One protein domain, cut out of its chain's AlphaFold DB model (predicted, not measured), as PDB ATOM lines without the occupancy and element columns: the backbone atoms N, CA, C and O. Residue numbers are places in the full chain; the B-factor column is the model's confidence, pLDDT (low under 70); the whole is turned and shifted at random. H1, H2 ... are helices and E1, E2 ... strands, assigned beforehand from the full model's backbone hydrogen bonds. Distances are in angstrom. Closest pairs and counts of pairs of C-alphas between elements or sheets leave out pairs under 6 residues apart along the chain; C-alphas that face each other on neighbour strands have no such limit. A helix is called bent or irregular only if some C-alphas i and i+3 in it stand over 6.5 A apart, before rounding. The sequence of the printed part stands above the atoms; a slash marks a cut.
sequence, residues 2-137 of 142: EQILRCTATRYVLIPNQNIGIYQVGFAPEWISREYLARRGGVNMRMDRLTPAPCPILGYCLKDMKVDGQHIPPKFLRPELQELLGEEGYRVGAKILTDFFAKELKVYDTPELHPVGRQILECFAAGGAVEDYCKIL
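This is residues 2 to 137 of the 142 residues of an uncharacterized protein of bioreactor metagenome (UniProt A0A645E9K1). The model has two ends joined along one side by a long helix, H3: at one end H2 packs beside the strand hairpin E3 and E4, at the other lies the helical hairpin H4 and H5, with short H1 apart from both. The small hairpin E1 and E2 lies in the middle, and long links thread between the parts. The 136 printed residues, mostly helix by class, hold H1 H2 E1 E2 E3 E4 H3 H4 H5 in that order; both two-stranded sheets are antiparallel. The whole is compact, with a radius of gyration of the C-alphas of 16.4 A and spans of 51 by 37 by 26 A.

Look first at the hairpin of E1, residues 50 to 52, and E2, residues 60 to 62, where N 51 and O 61 are 2.9 A apart, within hydrogen-bond range. E2 runs on into E3, residues 65 to 67, at 51 degrees; E3 makes a hairpin with E4, residues 70 to 72, with N 67 and O 70 at 2.9 A. H2, residues 28 to 38, comes closest to E3 at the C-alphas of Tyr 36 and Val 67, 5.7 A. H4, residues 115 to 125, and H5, residues 130 to 136, touch at a shallow tilt of 24 degrees, opposite ways, closest at the C-alphas of Ile 120 and Tyr 133, 6.8 A. H3, residues 86 to 108, is close to but not clearly touching H4: the C-alphas of Ala 102 and Ala 125 are 7.6 A apart. H1, residues 2 to 6, is apart from H4 and H5. Every O i to N i+4 pair is within range in H1, H2 and H4, but 16 of 19 in H3 and 2 of 3 in H5.

Find C-alpha 86 at (32.038, 145.577, 18.841); from there H3 runs 33.6 A to C-alpha 108, only just irregular, with C-alphas 104 and 107 6.55 A apart. H2 is 15.6 A long, H4 15.3 A. H5 ends at C-alpha 136, (31.188, 175.054, 28.176).

The C-alphas of Gly 69 and Pro 111 are farthest apart, 51.2 A. The printed part has no cut; the links H1 to H2, H2 to E1 and E4 to H3 are long. Look for pLDDT under 70 at residues 40 to 44.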
ATOM      1  N   GLU A   2      18.831 179.371  31.128       90.56
ATOM      2  CA  GLU A   2      18.981 179.847  32.520       90.56
ATOM      3  C   GLU A   2      18.775 178.792  33.616       90.56
ATOM      4  O   GLU A   2      19.565 178.724  34.550       90.56
ATOM      5  N   GLN A   3      17.752 177.938  33.503       89.69
ATOM      6  CA  GLN A   3      17.490 176.893  34.499       89.69
ATOM      7  C   GLN A   3      18.671 175.924  34.662       89.69
ATOM      8  O   GLN A   3      19.031 175.590  35.785       89.69
ATOM      9  N   ILE A   4      19.285 175.492  33.558       89.81
ATOM     10  CA  ILE A   4      20.423 174.562  33.584       89.81
ATOM     11  C   ILE A   4      21.657 175.270  34.157       89.81
ATOM     12  O   ILE A   4      22.360 174.702  34.985       89.81
ATOM     13  N   LEU A   5      21.885 176.528  33.764       91.25
ATOM     14  CA  LEU A   5      23.046 177.309  34.202       91.25
ATOM     15  C   LEU A   5      23.003 177.675  35.689       91.25
ATOM     16  O   LEU A   5      24.040 177.718  36.342       91.25
ATOM     17  N   ARG A   6      21.813 177.944  36.234       91.75
ATOM     18  CA  ARG A   6      21.648 178.344  37.639       91.75
ATOM     19  C   ARG A   6      21.592 177.153  38.592       91.75
ATOM     20  O   ARG A   6      22.011 177.275  39.739       91.75
ATOM     21  N   CYS A   7      21.092 176.007  38.140       90.06
ATOM     22  CA  CYS A   7      20.910 174.820  38.975       90.06
ATOM     23  C   CYS A   7      22.089 173.846  38.838       90.06
ATOM     24  O   CYS A   7      21.911 172.694  38.449       90.06
ATOM     25  N   THR A   8      23.294 174.293  39.199       85.69
ATOM     26  CA  THR A   8      24.545 173.524  39.032       85.69
ATOM     27  C   THR A   8      24.640 172.266  39.899       85.69
ATOM     28  O   THR A   8      25.495 171.418  39.650       85.69
ATOM     29  N   ALA A   9      23.770 172.111  40.902       84.00
ATOM     30  CA  ALA A   9      23.656 170.893  41.706       84.00
ATOM     31  C   ALA A   9      22.824 169.792  41.018       84.00
ATOM     32  O   ALA A   9      22.924 168.623  41.390       84.00
ATOM     33  N   THR A  10      22.015 170.137  40.011       86.25
ATOM     34  CA  THR A  10      21.213 169.160  39.269       86.25
ATOM     35  C   THR A  10      22.119 168.324  38.373       86.25
ATOM     36  O   THR A  10      22.980 168.844  37.661       86.25
ATOM     37  N   ARG A  11      21.927 167.006  38.399       83.88
ATOM     38  CA  ARG A  11      22.633 166.055  37.538       83.88
ATOM     39  C   ARG A  11      21.647 165.452  36.545       83.88
ATOM     40  O   ARG A  11      20.508 165.160  36.904       83.88
ATOM     41  N   TYR A  12      22.101 165.264  35.313       88.44
ATOM     42  CA  TYR A  12      21.313 164.694  34.224       88.44
ATOM     43  C   TYR A  12      21.916 163.352  33.825       88.44
ATOM     44  O   TYR A  12      23.134 163.232  33.708       88.44
ATOM     45  N   VAL A  13      21.068 162.345  33.635       90.94
ATOM     46  CA  VAL A  13      21.476 161.002  33.209       90.94
ATOM     47  C   VAL A  13      20.656 160.583  31.997       90.94
ATOM     48  O   VAL A  13      19.456 160.842  31.935       90.94
ATOM     49  N   LEU A  14      21.312 159.930  31.042       93.44
ATOM     50  CA  LEU A  14      20.660 159.282  29.911       93.44
ATOM     51  C   LEU A  14      20.489 157.802  30.250       93.44
ATOM     52  O   LEU A  14      21.468 157.117  30.544       93.44
ATOM     53  N   ILE A  15      19.247 157.320  30.233       94.12
ATOM     54  CA  ILE A  15      18.925 155.926  30.546       94.12
ATOM     55  C   ILE A  15      18.229 155.310  29.327       94.12
ATOM     56  O   ILE A  15      17.195 155.824  28.898       94.12
ATOM     57  N   PRO A  16      18.768 154.222  28.752       92.94
ATOM     58  CA  PRO A  16      18.140 153.548  27.624       92.94
ATOM     59  C   PRO A  16      16.864 152.827  28.074       92.94
ATOM     60  O   PRO A  16      16.871 152.107  29.070       92.94
ATOM     61  N   ASN A  17      15.779 152.981  27.315       92.62
ATOM     62  CA  ASN A  17      14.481 152.345  27.588       92.62
ATOM     63  C   ASN A  17      14.016 151.376  26.481       92.62
ATOM     64  O   ASN A  17      12.940 150.785  26.577       92.62
ATOM     65  N   GLN A  18      14.806 151.222  25.416       92.06
ATOM     66  CA  GLN A  18      14.523 150.311  24.307       92.06
ATOM     67  C   GLN A  18      15.617 149.253  24.210       92.06
ATOM     68  O   GLN A  18      15.386 148.106  24.599       92.06
ATOM     69  N   ASN A  19      16.813 149.658  23.767       94.69
ATOM     70  CA  ASN A  19      17.931 148.760  23.498       94.69
ATOM     71  C   ASN A  19      19.226 149.234  24.174       94.69
ATOM     72  O   ASN A  19      19.456 150.432  24.330       94.69
ATOM     73  N   ILE A  20      20.098 148.279  24.501       95.56
ATOM     74  CA  ILE A  20      21.506 148.506  24.848       95.56
ATOM     75  C   ILE A  20      22.355 147.656  23.909       95.56
ATOM     76  O   ILE A  20      22.471 146.440  24.087       95.56
ATOM     77  N   GLY A  21      22.955 148.293  22.904       94.88
ATOM     78  CA  GLY A  21      23.608 147.571  21.814       94.88
ATOM     79  C   GLY A  21      22.617 146.627  21.134       94.88
ATOM     80  O   GLY A  21      21.555 147.060  20.693       94.88
ATOM     81  N   ILE A  22      22.939 145.336  21.092       95.69
ATOM     82  CA  ILE A  22      22.102 144.315  20.438       95.69
ATOM     83  C   ILE A  22      20.942 143.807  21.309       95.69
ATOM     84  O   ILE A  22      20.108 143.040  20.833       95.69
ATOM     85  N   TYR A  23      20.903 144.168  22.595       95.88
ATOM     86  CA  TYR A  23      19.922 143.637  23.538       95.88
ATOM     87  C   TYR A  23      18.724 144.570  23.663       95.88
ATOM     88  O   TYR A  23      18.883 145.745  23.992       95.88
ATOM     89  N   GLN A  24      17.520 144.032  23.486       95.69
ATOM     90  CA  GLN A  24      16.284 144.707  23.869       95.69
ATOM     91  C   GLN A  24      16.106 144.601  25.388       95.69
ATOM     92  O   GLN A  24      16.105 143.505  25.945       95.69
ATOM     93  N   VAL A  25      15.980 145.743  26.063       93.38
ATOM     94  CA  VAL A  25      15.994 145.840  27.535       93.38
ATOM     95  C   VAL A  25      14.686 146.368  28.121       93.38
ATOM     96  O   VAL A  25      14.416 146.165  29.307       93.38
ATOM     97  N   GLY A  26      13.867 147.040  27.306       93.06
ATOM     98  CA  GLY A  26      12.650 147.697  27.773       93.06
ATOM     99  C   GLY A  26      12.941 148.641  28.943       93.06
ATOM    100  O   GLY A  26      13.932 149.366  28.952       93.06
ATOM    101  N   PHE A  27      12.096 148.597  29.970       92.50
ATOM    102  CA  PHE A  27      12.147 149.536  31.092       92.50
ATOM    103  C   PHE A  27      13.061 149.098  32.255       92.50
ATOM    104  O   PHE A  27      13.206 149.813  33.245       92.50
ATOM    105  N   ALA A  28      13.687 147.918  32.170       93.00
ATOM    106  CA  ALA A  28      14.542 147.395  33.240       93.00
ATOM    107  C   ALA A  28      15.707 148.336  33.632       93.00
ATOM    108  O   ALA A  28      15.940 148.502  34.834       93.00
ATOM    109  N   PRO A  29      16.410 149.007  32.691       94.31
ATOM    110  CA  PRO A  29      17.497 149.917  33.047       94.31
ATOM    111  C   PRO A  29      17.042 151.115  33.880       94.31
ATOM    112  O   PRO A  29      17.811 151.591  34.712       94.31
ATOM    113  N   GLU A  30      15.805 151.590  33.707       92.94
ATOM    114  CA  GLU A  30      15.267 152.700  34.496       92.94
ATOM    115  C   GLU A  30      15.082 152.315  35.963       92.94
ATOM    116  O   GLU A  30      15.537 153.041  36.848       92.94
ATOM    117  N   TRP A  31      14.510 151.140  36.236       91.31
ATOM    118  CA  TRP A  31      14.394 150.622  37.602       91.31
ATOM    119  C   TRP A  31      15.762 150.445  38.264       91.31
ATOM    120  O   TRP A  31      15.966 150.918  39.381       91.31
ATOM    121  N   ILE A  32      16.716 149.831  37.556       91.62
ATOM    122  CA  ILE A  32      18.077 149.608  38.065       91.62
ATOM    123  C   ILE A  32      18.775 150.943  38.345       91.62
ATOM    124  O   ILE A  32      19.387 151.112  39.397       91.62
ATOM    125  N   SER A  33      18.660 151.908  37.430       90.69
ATOM    126  CA  SER A  33      19.283 153.225  37.575       90.69
ATOM    127  C   SER A  33      18.687 154.000  38.746       90.69
ATOM    128  O   SER A  33      19.432 154.574  39.535       90.69
ATOM    129  N   ARG A  34      17.358 153.982  38.915       88.38
ATOM    130  CA  ARG A  34      16.690 154.611  40.064       88.38
ATOM    131  C   ARG A  34      17.161 154.007  41.381       88.38
ATOM    132  O   ARG A  34      17.490 154.755  42.298       88.38
ATOM    133  N   GLU A  35      17.265 152.683  41.450       88.44
ATOM    134  CA  GLU A  35      17.748 151.992  42.644       88.44
ATOM    135  C   GLU A  35      19.213 152.323  42.949       88.44
ATOM    136  O   GLU A  35      19.577 152.627  44.089       88.44
ATOM    137  N   TYR A  36      20.054 152.324  41.915       87.62
ATOM    138  CA  TYR A  36      21.461 152.692  42.019       87.62
ATOM    139  C   TYR A  36      21.645 154.126  42.536       87.62
ATOM    140  O   TYR A  36      22.478 154.363  43.414       87.62
ATOM    141  N   LEU A  37      20.850 155.070  42.021       86.88
ATOM    142  CA  LEU A  37      20.908 156.483  42.390       86.88
ATOM    143  C   LEU A  37      20.350 156.747  43.799       86.88
ATOM    144  O   LEU A  37      20.931 157.541  44.541       86.88
ATOM    145  N   ALA A  38      19.271 156.061  44.192       82.75
ATOM    146  CA  ALA A  38      18.614 156.244  45.488       82.75
ATOM    147  C   ALA A  38      19.437 155.698  46.667       82.75
ATOM    148  O   ALA A  38      19.514 156.332  47.719       82.75
ATOM    149  N   ARG A  39      20.091 154.538  46.505       72.50
ATOM    150  CA  ARG A  39      20.745 153.824  47.620       72.50
ATOM    151  C   ARG A  39      22.059 154.434  48.126       72.50
ATOM    152  O   ARG A  39      22.604 153.936  49.107       72.50
ATOM    153  N   ARG A  40      22.597 155.483  47.496       61.84
ATOM    154  CA  ARG A  40      23.911 156.060  47.862       61.84
ATOM    155  C   ARG A  40      23.872 157.495  48.397       61.84
ATOM    156  O   ARG A  40      24.890 158.166  48.316       61.84
ATOM    157  N   GLY A  41      22.743 157.980  48.925       55.84
ATOM    158  CA  GLY A  41      22.672 159.343  49.486       55.84
ATOM    159  C   GLY A  41      23.017 160.439  48.465       55.84
ATOM    160  O   GLY A  41      23.556 161.477  48.832       55.84
ATOM    161  N   GLY A  42      22.742 160.168  47.183       57.03
ATOM    162  CA  GLY A  42      23.326 160.868  46.043       57.03
ATOM    163  C   GLY A  42      24.612 160.173  45.608       57.03
ATOM    164  O   GLY A  42      25.660 160.333  46.228       57.03
ATOM    165  N   VAL A  43      24.557 159.371  44.539       59.94
ATOM    166  CA  VAL A  43      25.783 158.805  43.963       59.94
ATOM    167  C   VAL A  43      26.694 159.963  43.577       59.94
ATOM    168  O   VAL A  43      26.406 160.685  42.625       59.94
ATOM    169  N   ASN A  44      27.804 160.122  44.297       64.06
ATOM    170  CA  ASN A  44      28.828 161.055  43.876       64.06
ATOM    171  C   ASN A  44      29.474 160.461  42.614       64.06
ATOM    172  O   ASN A  44      30.186 159.450  42.679       64.06
ATOM    173  N   MET A  45      29.099 161.010  41.459       79.69
ATOM    174  CA  MET A  45      29.555 160.620  40.123       79.69
ATOM    175  C   MET A  45      31.004 161.068  39.948       79.69
ATOM    176  O   MET A  45      31.291 162.014  39.233       79.69
ATOM    177  N   ARG A  46      31.916 160.425  40.672       85.25
ATOM    178  CA  ARG A  46      33.338 160.756  40.629       85.25
ATOM    179  C   ARG A  46      33.916 160.435  39.260       85.25
ATOM    180  O   ARG A  46      33.612 159.380  38.691       85.25
ATOM    181  N   MET A  47      34.785 161.307  38.766       89.06
ATOM    182  CA  MET A  47      35.401 161.157  37.446       89.06
ATOM    183  C   MET A  47      36.231 159.872  37.335       89.06
ATOM    184  O   MET A  47      36.294 159.259  36.270       89.06
ATOM    185  N   ASP A  48      36.793 159.382  38.444       91.00
ATOM    186  CA  ASP A  48      37.533 158.114  38.497       91.00
ATOM    187  C   ASP A  48      36.680 156.881  38.118       91.00
ATOM    188  O   ASP A  48      37.208 155.918  37.552       91.00
ATOM    189  N   ARG A  49      35.358 156.931  38.321       89.81
ATOM    190  CA  ARG A  49      34.390 155.872  37.971       89.81
ATOM    191  C   ARG A  49      33.768 156.032  36.588       89.81
ATOM    192  O   ARG A  49      33.015 155.156  36.154       89.81
ATOM    193  N   LEU A  50      34.083 157.121  35.900       93.38
ATOM    194  CA  LEU A  50      33.531 157.460  34.599       93.38
ATOM    195  C   LEU A  50      34.575 157.303  33.496       93.38
ATOM    196  O   LEU A  50      35.782 157.400  33.719       93.38
ATOM    197  N   THR A  51      34.094 157.029  32.292       95.56
ATOM    198  CA  THR A  51      34.884 157.066  31.060       95.56
ATOM    199  C   THR A  51      34.091 157.801  29.985       95.56
ATOM    200  O   THR A  51      32.866 157.654  29.967       95.56
ATOM    201  N   PRO A  52      34.732 158.600  29.115       96.25
ATOM    202  CA  PRO A  52      34.037 159.215  27.991       96.25
ATOM    203  C   PRO A  52      33.351 158.141  27.145       96.25
ATOM    204  O   PRO A  52      33.945 157.088  26.889       96.25
ATOM    205  N   ALA A  53      32.110 158.389  26.729       96.38
ATOM    206  CA  ALA A  53      31.459 157.554  25.732       96.38
ATOM    207  C   ALA A  53      32.159 157.754  24.373       96.38
ATOM    208  O   ALA A  53      32.456 158.899  24.021       96.38
ATOM    209  N   PRO A  54      32.376 156.697  23.564       95.62
ATOM    210  CA  PRO A  54      32.965 156.875  22.236       95.62
ATOM    211  C   PRO A  54      32.127 157.777  21.308       95.62
ATOM    212  O   PRO A  54      32.667 158.359  20.372       95.62
ATOM    213  N   CYS A  55      30.820 157.923  21.563       97.31
ATOM    214  CA  CYS A  55      29.964 158.949  20.967       97.31
ATOM    215  C   CYS A  55      29.856 160.156  21.926       97.31
ATOM    216  O   CYS A  55      29.124 160.061  22.917       97.31
ATOM    217  N   PRO A  56      30.527 161.298  21.656       96.69
ATOM    218  CA  PRO A  56      30.662 162.378  22.641       96.69
ATOM    219  C   PRO A  56      29.342 162.994  23.115       96.69
ATOM    220  O   PRO A  56      29.213 163.396  24.268       96.69
ATOM    221  N   ILE A  57      28.325 163.024  22.253       95.31
ATOM    222  CA  ILE A  57      26.999 163.562  22.595       95.31
ATOM    223  C   ILE A  57      26.239 162.722  23.633       95.31
ATOM    224  O   ILE A  57      25.220 163.172  24.151       95.31
ATOM    225  N   LEU A  58      26.726 161.518  23.955       95.81
ATOM    226  CA  LEU A  58      26.191 160.679  25.031       95.81
ATOM    227  C   LEU A  58      26.867 160.936  26.390       95.81
ATOM    228  O   LEU A  58      26.428 160.385  27.398       95.81
ATOM    229  N   GLY A  59      27.899 161.784  26.443       95.25
ATOM    230  CA  GLY A  59      28.571 162.166  27.681       95.25
ATOM    231  C   GLY A  59      29.483 161.071  28.239       95.25
ATOM    232  O   GLY A  59      30.339 160.538  27.536       95.25
ATOM    233  N   TYR A  60      29.325 160.756  29.523       95.31
ATOM    234  CA  TYR A  60      30.146 159.770  30.229       95.31
ATOM    235  C   TYR A  60      29.373 158.484  30.524       95.31
ATOM    236  O   TYR A  60      28.197 158.511  30.889       95.31
ATOM    237  N   CYS A  61      30.076 157.356  30.463       94.94
ATOM    238  CA  CYS A  61      29.584 156.048  30.878       94.94
ATOM    239  C   CYS A  61      30.205 155.634  32.218       94.94
ATOM    240  O   CYS A  61      31.356 155.957  32.522       94.94
ATOM    241  N   LEU A  62      29.467 154.847  33.000       93.56
ATOM    242  CA  LEU A  62      30.011 154.175  34.180       93.56
ATOM    243  C   LEU A  62      30.973 153.054  33.758       93.56
ATOM    244  O   LEU A  62      30.651 152.241  32.889       93.56
ATOM    245  N   LYS A  63      32.141 152.976  34.405       92.81
ATOM    246  CA  LYS A  63      33.091 151.863  34.224       92.81
ATOM    247  C   LYS A  63      32.546 150.557  34.802       92.81
ATOM    248  O   LYS A  63      32.696 149.499  34.188       92.81
ATOM    249  N   ASP A  64      31.905 150.664  35.960       90.31
ATOM    250  CA  ASP A  64      31.286 149.581  36.709       90.31
ATOM    251  C   ASP A  64      30.013 150.059  37.420       90.31
ATOM    252  O   ASP A  64      29.829 151.245  37.706       90.31
ATOM    253  N   MET A  65      29.112 149.118  37.699       91.19
ATOM    254  CA  MET A  65      27.917 149.361  38.494       91.19
ATOM    255  C   MET A  65      27.632 148.138  39.363       91.19
ATOM    256  O   MET A  65      27.693 146.996  38.904       91.19
ATOM    257  N   LYS A  66      27.293 148.395  40.629       89.62
ATOM    258  CA  LYS A  66      26.840 147.384  41.584       89.62
ATOM    259  C   LYS A  66      25.523 147.826  42.207       89.62
ATOM    260  O   LYS A  66      25.478 148.890  42.829       89.62
ATOM    261  N   VAL A  67      24.490 147.000  42.064       88.44
ATOM    262  CA  VAL A  67      23.142 147.229  42.601       88.44
ATOM    263  C   VAL A  67      22.728 145.992  43.379       88.44
ATOM    264  O   VAL A  67      22.888 144.880  42.896       88.44
ATOM    265  N   ASP A  68      22.258 146.189  44.608       86.06
ATOM    266  CA  ASP A  68      21.783 145.110  45.484       86.06
ATOM    267  C   ASP A  68      22.748 143.912  45.608       86.06
ATOM    268  O   ASP A  68      22.384 142.747  45.488       86.06
ATOM    269  N   GLY A  69      24.043 144.200  45.773       86.56
ATOM    270  CA  GLY A  69      25.077 143.163  45.871       86.56
ATOM    271  C   GLY A  69      25.501 142.549  44.530       86.56
ATOM    272  O   GLY A  69      26.564 141.931  44.471       86.56
ATOM    273  N   GLN A  70      24.756 142.790  43.452       90.69
ATOM    274  CA  GLN A  70      25.007 142.245  42.122       90.69
ATOM    275  C   GLN A  70      25.788 143.226  41.250       90.69
ATOM    276  O   GLN A  70      25.518 144.429  41.231       90.69
ATOM    277  N   HIS A  71      26.770 142.710  40.515       92.88
ATOM    278  CA  HIS A  71      27.502 143.489  39.523       92.88
ATOM    279  C   HIS A  71      26.760 143.470  38.189       92.88
ATOM    280  O   HIS A  71      26.434 142.402  37.673       92.88
ATOM    281  N   ILE A  72      26.547 144.651  37.610       93.56
ATOM    282  CA  ILE A  72      26.080 144.773  36.232       93.56
ATOM    283  C   ILE A  72      27.288 144.562  35.310       93.56
ATOM    284  O   ILE A  72      28.290 145.271  35.459       93.56
ATOM    285  N   PRO A  73      27.233 143.611  34.361       94.12
ATOM    286  CA  PRO A  73      28.331 143.396  33.426       94.12
ATOM    287  C   PRO A  73      28.678 144.675  32.640       94.12
ATOM    288  O   PRO A  73      27.765 145.312  32.105       94.12
ATOM    289  N   PRO A  74      29.970 145.030  32.479       94.69
ATOM    290  CA  PRO A  74      30.377 146.261  31.798       94.69
ATOM    291  C   PRO A  74      29.812 146.431  30.383       94.69
ATOM    292  O   PRO A  74      29.528 147.553  29.984       94.69
ATOM    293  N   LYS A  75      29.562 145.336  29.651       95.69
ATOM    294  CA  LYS A  75      28.955 145.351  28.306       95.69
ATOM    295  C   LYS A  75      27.529 145.924  28.235       95.69
ATOM    296  O   LYS A  75      27.042 146.223  27.146       95.69
ATOM    297  N   PHE A  76      26.850 146.062  29.376       95.38
ATOM    298  CA  PHE A  76      25.553 146.745  29.471       95.38
ATOM    299  C   PHE A  76      25.681 148.229  29.841       95.38
ATOM    300  O   PHE A  76      24.728 148.979  29.676       95.38
ATOM    301  N   LEU A  77      26.849 148.657  30.320       95.50
ATOM    302  CA  LEU A  77      27.168 150.066  30.576       95.50
ATOM    303  C   LEU A  77      27.887 150.700  29.376       95.50
ATOM    304  O   LEU A  77      27.809 151.906  29.171       95.50
ATOM    305  N   ARG A  78      28.588 149.863  28.606       96.94
ATOM    306  CA  ARG A  78      29.460 150.199  27.480       96.94
ATOM    307  C   ARG A  78      29.197 149.229  26.324       96.94
ATOM    308  O   ARG A  78      29.795 148.147  26.292       96.94
ATOM    309  N   PRO A  79      28.228 149.541  25.438       96.50
ATOM    310  CA  PRO A  79      27.778 148.629  24.386       96.50
ATOM    311  C   PRO A  79      28.883 148.188  23.423       96.50
ATOM    312  O   PRO A  79      28.816 147.080  22.903       96.50
ATOM    313  N   GLU A  80      29.915 149.006  23.225       97.38
ATOM    314  CA  GLU A  80      31.092 148.697  22.408       97.38
ATOM    315  C   GLU A  80      31.859 147.449  22.887       97.38
ATOM    316  O   GLU A  80      32.573 146.826  22.107       97.38
ATOM    317  N   LEU A  81      31.662 147.030  24.144       97.44
ATOM    318  CA  LEU A  81      32.242 145.805  24.706       97.44
ATOM    319  C   LEU A  81      31.415 144.539  24.423       97.44
ATOM    320  O   LEU A  81      31.761 143.456  24.896       97.44
ATOM    321  N   GLN A  82      30.280 144.647  23.731       97.38
ATOM    322  CA  GLN A  82      29.477 143.485  23.353       97.38
ATOM    323  C   GLN A  82      30.116 142.795  22.147       97.38
ATOM    324  O   GLN A  82      30.228 143.406  21.094       97.38
ATOM    325  N   GLU A  83      30.464 141.514  22.264       96.00
ATOM    326  CA  GLU A  83      31.190 140.759  21.224       96.00
ATOM    327  C   GLU A  83      30.547 140.826  19.827       96.00
ATOM    328  O   GLU A  83      31.256 140.956  18.835       96.00
ATOM    329  N   LEU A  84      29.213 140.776  19.740       96.50
ATOM    330  CA  LEU A  84      28.497 140.819  18.456       96.50
ATOM    331  C   LEU A  84      28.270 142.245  17.922       96.50
ATOM    332  O   LEU A  84      27.929 142.392  16.752       96.50
ATOM    333  N   LEU A  85      28.420 143.280  18.757       96.69
ATOM    334  CA  LEU A  85      28.359 144.680  18.317       96.69
ATOM    335  C   LEU A  85      29.757 145.181  17.944       96.69
ATOM    336  O   LEU A  85      29.972 145.694  16.848       96.69
ATOM    337  N   GLY A  86      30.690 145.040  18.888       96.75
ATOM    338  CA  GLY A  86      32.038 145.577  18.841       96.75
ATOM    339  C   GLY A  86      32.093 147.100  18.704       96.75
ATOM    340  O   GLY A  86      31.079 147.805  18.645       96.75
ATOM    341  N   GLU A  87      33.317 147.610  18.603       97.19
ATOM    342  CA  GLU A  87      33.576 149.028  18.338       97.19
ATOM    343  C   GLU A  87      33.015 149.465  16.979       97.19
ATOM    344  O   GLU A  87      32.502 150.573  16.849       97.19
ATOM    345  N   GLU A  88      33.045 148.586  15.974       97.06
ATOM    346  CA  GLU A  88      32.583 148.917  14.627       97.06
ATOM    347  C   GLU A  88      31.061 149.100  14.565       97.06
ATOM    348  O   GLU A  88      30.577 150.103  14.034       97.06
ATOM    349  N   GLY A  89      30.288 148.191  15.170       97.50
ATOM    350  CA  GLY A  89      28.836 148.342  15.265       97.50
ATOM    351  C   GLY A  89      28.445 149.573  16.081       97.50
ATOM    352  O   GLY A  89      27.552 150.326  15.681       97.50
ATOM    353  N   TYR A  90      29.161 149.837  17.181       97.81
ATOM    354  CA  TYR A  90      28.983 151.065  17.953       97.81
ATOM    355  C   TYR A  90      29.239 152.306  17.089       97.81
ATOM    356  O   TYR A  90      28.417 153.220  17.077       97.81
ATOM    357  N   ARG A  91      30.345 152.341  16.335       97.62
ATOM    358  CA  ARG A  91      30.742 153.474  15.484       97.62
ATOM    359  C   ARG A  91      29.691 153.788  14.421       97.62
ATOM    360  O   ARG A  91      29.387 154.959  14.192       97.62
ATOM    361  N   VAL A  92      29.104 152.764  13.798       97.81
ATOM    362  CA  VAL A  92      27.993 152.937  12.846       97.81
ATOM    363  C   VAL A  92      26.777 153.558  13.539       97.81
ATOM    364  O   VAL A  92      26.233 154.545  13.046       97.81
ATOM    365  N   GLY A  93      26.387 153.040  14.708       96.75
ATOM    366  CA  GLY A  93      25.281 153.592  15.499       96.75
ATOM    367  C   GLY A  93      25.525 155.037  15.944       96.75
ATOM    368  O   GLY A  93      24.649 155.889  15.798       96.75
ATOM    369  N   ALA A  94      26.737 155.338  16.412       97.44
ATOM    370  CA  ALA A  94      27.161 156.681  16.789       97.44
ATOM    371  C   ALA A  94      27.068 157.649  15.606       97.44
ATOM    372  O   ALA A  94      26.579 158.763  15.770       97.44
ATOM    373  N   LYS A  95      27.461 157.221  14.398       98.00
ATOM    374  CA  LYS A  95      27.319 158.041  13.191       98.00
ATOM    375  C   LYS A  95      25.851 158.339  12.878       98.00
ATOM    376  O   LYS A  95      25.522 159.490  12.627       98.00
ATOM    377  N   ILE A  96      24.976 157.331  12.924       97.94
ATOM    378  CA  ILE A  96      23.534 157.515  12.685       97.94
ATOM    379  C   ILE A  96      22.957 158.541  13.668       97.94
ATOM    380  O   ILE A  96      22.221 159.441  13.264       97.94
ATOM    381  N   LEU A  97      23.321 158.432  14.949       96.94
ATOM    382  CA  LEU A  97      22.866 159.352  15.986       96.94
ATOM    383  C   LEU A  97      23.388 160.777  15.754       96.94
ATOM    384  O   LEU A  97      22.613 161.730  15.789       96.94
ATOM    385  N   THR A  98      24.683 160.930  15.480       98.12
ATOM    386  CA  THR A  98      25.291 162.238  15.214       98.12
ATOM    387  C   THR A  98      24.712 162.882  13.955       98.12
ATOM    388  O   THR A  98      24.372 164.061  13.988       98.12
ATOM    389  N   ASP A  99      24.520 162.131  12.867       98.44
ATOM    390  CA  ASP A  99      23.896 162.638  11.637       98.44
ATOM    391  C   ASP A  99      22.455 163.113  11.898       98.44
ATOM    392  O   ASP A  99      22.032 164.154  11.386       98.44
ATOM    393  N   PHE A 100      21.702 162.373  12.722       98.38
ATOM    394  CA  PHE A 100      20.359 162.765  13.145       98.38
ATOM    395  C   PHE A 100      20.384 164.098  13.899       98.38
ATOM    396  O   PHE A 100      19.695 165.036  13.497       98.38
ATOM    397  N   PHE A 101      21.226 164.240  14.928       98.00
ATOM    398  CA  PHE A 101      21.349 165.510  15.649       98.00
ATOM    399  C   PHE A 101      21.845 166.644  14.748       98.00
ATOM    400  O   PHE A 101      21.329 167.752  14.839       98.00
ATOM    401  N   ALA A 102      22.756 166.387  13.810       97.81
ATOM    402  CA  ALA A 102      23.218 167.401  12.863       97.81
ATOM    403  C   ALA A 102      22.100 167.930  11.956       97.81
ATOM    404  O   ALA A 102      22.151 169.076  11.510       97.81
ATOM    405  N   LYS A 103      21.080 167.114  11.677       98.12
ATOM    406  CA  LYS A 103      19.878 167.551  10.968       98.12
ATOM    407  C   LYS A 103      18.933 168.317  11.894       98.12
ATOM    408  O   LYS A 103      18.521 169.420  11.544       98.12
ATOM    409  N   GLU A 104      18.595 167.741  13.044       97.81
ATOM    410  CA  GLU A 104      17.565 168.279  13.939       97.81
ATOM    411  C   GLU A 104      18.021 169.543  14.683       97.81
ATOM    412  O   GLU A 104      17.201 170.401  14.992       97.81
ATOM    413  N   LEU A 105      19.324 169.722  14.923       96.88
ATOM    414  CA  LEU A 105      19.844 170.901  15.619       96.88
ATOM    415  C   LEU A 105      19.816 172.183  14.768       96.88
ATOM    416  O   LEU A 105      19.842 173.276  15.328       96.88
ATOM    417  N   LYS A 106      19.700 172.079  13.435       94.94
ATOM    418  CA  LYS A 106      19.717 173.242  12.522       94.94
ATOM    419  C   LYS A 106      18.623 174.259  12.816       94.94
ATOM    420  O   LYS A 106      18.840 175.450  12.639       94.94
ATOM    421  N   VAL A 107      17.454 173.802  13.263       95.88
ATOM    422  CA  VAL A 107      16.316 174.693  13.546       95.88
ATOM    423  C   VAL A 107      16.547 175.578  14.771       95.88
ATOM    424  O   VAL A 107      15.826 176.554  14.954       95.88
ATOM    425  N   TYR A 108      17.531 175.240  15.607       95.00
ATOM    426  CA  TYR A 108      17.858 175.984  16.819       95.00
ATOM    427  C   TYR A 108      18.956 177.027  16.602       95.00
ATOM    428  O   TYR A 108      19.179 177.834  17.501       95.00
ATOM    429  N   ASP A 109      19.623 177.043  15.442       92.12
ATOM    430  CA  ASP A 109      20.601 178.079  15.100       92.12
ATOM    431  C   ASP A 109      19.889 179.373  14.683       92.12
ATOM    432  O   ASP A 109      19.790 179.732  13.509       92.12
ATOM    433  N   THR A 110      19.307 180.043  15.676       95.44
ATOM    434  CA  THR A 110      18.560 181.289  15.506       95.44
ATOM    435  C   THR A 110      19.246 182.436  16.254       95.44
ATOM    436  O   THR A 110      20.025 182.193  17.188       95.44
ATOM    437  N   PRO A 111      18.977 183.704  15.890       95.56
ATOM    438  CA  PRO A 111      19.523 184.862  16.598       95.56
ATOM    439  C   PRO A 111      19.203 184.873  18.099       95.56
ATOM    440  O   PRO A 111      20.036 185.302  18.895       95.56
ATOM    441  N   GLU A 112      18.038 184.350  18.487       95.50
ATOM    442  CA  GLU A 112      17.522 184.323  19.860       95.50
ATOM    443  C   GLU A 112      18.124 183.201  20.719       95.50
ATOM    444  O   GLU A 112      17.898 183.165  21.933       95.50
ATOM    445  N   LEU A 113      18.890 182.279  20.120       96.12
ATOM    446  CA  LEU A 113      19.554 181.218  20.864       96.12
ATOM    447  C   LEU A 113      20.496 181.815  21.915       96.12
ATOM    448  O   LEU A 113      21.335 182.674  21.636       96.12
ATOM    449  N   HIS A 114      20.383 181.305  23.139       96.38
ATOM    450  CA  HIS A 114      21.245 181.705  24.244       96.38
ATOM    451  C   HIS A 114      22.736 181.527  23.880       96.38
ATOM    452  O   HIS A 114      23.078 180.481  23.324       96.38
ATOM    453  N   PRO A 115      23.651 182.445  24.256       96.00
ATOM    454  CA  PRO A 115      25.069 182.363  23.879       96.00
ATOM    455  C   PRO A 115      25.741 181.021  24.207       96.00
ATOM    456  O   PRO A 115      26.415 180.445  23.362       96.00
ATOM    457  N   VAL A 116      25.484 180.467  25.398       96.62
ATOM    458  CA  VAL A 116      25.976 179.123  25.771       96.62
ATOM    459  C   VAL A 116      25.383 178.025  24.877       96.62
ATOM    460  O   VAL A 116      26.067 177.072  24.529       96.62
ATOM    461  N   GLY A 117      24.120 178.160  24.464       96.31
ATOM    462  CA  GLY A 117      23.517 177.247  23.491       96.31
ATOM    463  C   GLY A 117      24.240 177.297  22.145       96.31
ATOM    464  O   GLY A 117      24.505 176.251  21.564       96.31
ATOM    465  N   ARG A 118      24.636 178.493  21.692       96.94
ATOM    466  CA  ARG A 118      25.427 178.660  20.465       96.94
ATOM    467  C   ARG A 118      26.804 178.003  20.579       96.94
ATOM    468  O   ARG A 118      27.171 177.255  19.685       96.94
ATOM    469  N   GLN A 119      27.493 178.161  21.710       97.69
ATOM    470  CA  GLN A 119      28.761 177.461  21.977       97.69
ATOM    471  C   GLN A 119      28.609 175.933  21.925       97.69
ATOM    472  O   GLN A 119      29.481 175.239  21.410       97.69
ATOM    473  N   ILE A 120      27.494 175.392  22.434       97.31
ATOM    474  CA  ILE A 120      27.200 173.953  22.353       97.31
ATOM    475  C   ILE A 120      27.011 173.518  20.892       97.31
ATOM    476  O   ILE A 120      27.557 172.489  20.500       97.31
ATOM    477  N   LEU A 121      26.279 174.292  20.081       97.50
ATOM    478  CA  LEU A 121      26.104 173.998  18.653       97.50
ATOM    479  C   LEU A 121      27.428 174.076  17.880       97.50
ATOM    480  O   LEU A 121      27.698 173.210  17.054       97.50
ATOM    481  N   GLU A 122      28.268 175.067  18.175       97.56
ATOM    482  CA  GLU A 122      29.607 175.209  17.591       97.56
ATOM    483  C   GLU A 122      30.507 174.023  17.963       97.56
ATOM    484  O   GLU A 122      31.151 173.436  17.094       97.56
ATOM    485  N   CYS A 123      30.499 173.608  19.235       98.19
ATOM    486  CA  CYS A 123      31.221 172.425  19.709       98.19
ATOM    487  C   CYS A 123      30.745 171.147  19.004       98.19
ATOM    488  O   CYS A 123      31.559 170.324  18.581       98.19
ATOM    489  N   PHE A 124      29.431 170.998  18.825       98.19
ATOM    490  CA  PHE A 124      28.851 169.887  18.080       98.19
ATOM    491  C   PHE A 124      29.277 169.893  16.609       98.19
ATOM    492  O   PHE A 124      29.734 168.869  16.101       98.19
ATOM    493  N   ALA A 125      29.195 171.042  15.936       97.12
ATOM    494  CA  ALA A 125      29.587 171.187  14.536       97.12
ATOM    495  C   ALA A 125      31.086 170.921  14.308       97.12
ATOM    496  O   ALA A 125      31.464 170.396  13.261       97.12
ATOM    497  N   ALA A 126      31.929 171.234  15.295       97.75
ATOM    498  CA  ALA A 126      33.363 170.950  15.276       97.75
ATOM    499  C   ALA A 126      33.716 169.483  15.598       97.75
ATOM    500  O   ALA A 126      34.884 169.111  15.510       97.75
ATOM    501  N   GLY A 127      32.740 168.647  15.974       97.25
ATOM    502  CA  GLY A 127      32.989 167.265  16.391       97.25
ATOM    503  C   GLY A 127      33.719 167.157  17.733       97.25
ATOM    504  O   GLY A 127      34.534 166.254  17.907       97.25
ATOM    505  N   GLY A 128      33.454 168.084  18.660       97.75
ATOM    506  CA  GLY A 128      34.129 168.158  19.957       97.75
ATOM    507  C   GLY A 128      33.976 166.901  20.816       97.75
ATOM    508  O   GLY A 128      32.972 166.182  20.748       97.75
ATOM    509  N   ALA A 129      34.983 166.652  21.654       97.69
ATOM    510  CA  ALA A 129      34.973 165.576  22.638       97.69
ATOM    511  C   ALA A 129      34.080 165.930  23.839       97.69
ATOM    512  O   ALA A 129      33.674 167.081  24.019       97.69
ATOM    513  N   VAL A 130      33.792 164.954  24.707       96.25
ATOM    514  CA  VAL A 130      32.976 165.171  25.920       96.25
ATOM    515  C   VAL A 130      33.592 166.266  26.801       96.25
ATOM    516  O   VAL A 130      32.888 167.104  27.366       96.25
ATOM    517  N   GLU A 131      34.918 166.303  26.867       95.94
ATOM    518  CA  GLU A 131      35.695 167.287  27.614       95.94
ATOM    519  C   GLU A 131      35.502 168.709  27.076       95.94
ATOM    520  O   GLU A 131      35.528 169.662  27.854       95.94
ATOM    521  N   ASP A 132      35.280 168.877  25.770       97.75
ATOM    522  CA  ASP A 132      35.030 170.191  25.172       97.75
ATOM    523  C   ASP A 132      33.662 170.733  25.590       97.75
ATOM    524  O   ASP A 132      33.556 171.894  25.991       97.75
ATOM    525  N   TYR A 133      32.643 169.871  25.647       96.56
ATOM    526  CA  TYR A 133      31.353 170.235  26.238       96.56
ATOM    527  C   TYR A 133      31.484 170.578  27.725       96.56
ATOM    528  O   TYR A 133      30.858 171.531  28.185       96.56
ATOM    529  N   CYS A 134      32.335 169.868  28.475       94.25
ATOM    530  CA  CYS A 134      32.564 170.147  29.896       94.25
ATOM    531  C   CYS A 134      33.234 171.507  30.149       94.25
ATOM    532  O   CYS A 134      33.045 172.081  31.221       94.25
ATOM    533  N   LYS A 135      33.985 172.054  29.183       95.62
ATOM    534  CA  LYS A 135      34.517 173.428  29.268       95.62
ATOM    535  C   LYS A 135      33.412 174.481  29.131       95.62
ATOM    536  O   LYS A 135      33.543 175.565  29.690       95.62
ATOM    537  N   ILE A 136      32.340 174.165  28.401       95.62
ATOM    538  CA  ILE A 136      31.188 175.054  28.176       95.62
ATOM    539  C   ILE A 136      30.187 174.946  29.333       95.62
ATOM    540  O   ILE A 136      29.728 175.956  29.863       95.62
ATOM    541  N   LEU A 137      29.854 173.715  29.729       92.06
ATOM    542  CA  LEU A 137      28.927 173.405  30.812       92.06
ATOM    543  C   LEU A 137      29.576 172.397  31.780       92.06
ATOM    544  O   LEU A 137      29.436 171.185  31.596       92.06
TER     545      LEU A 137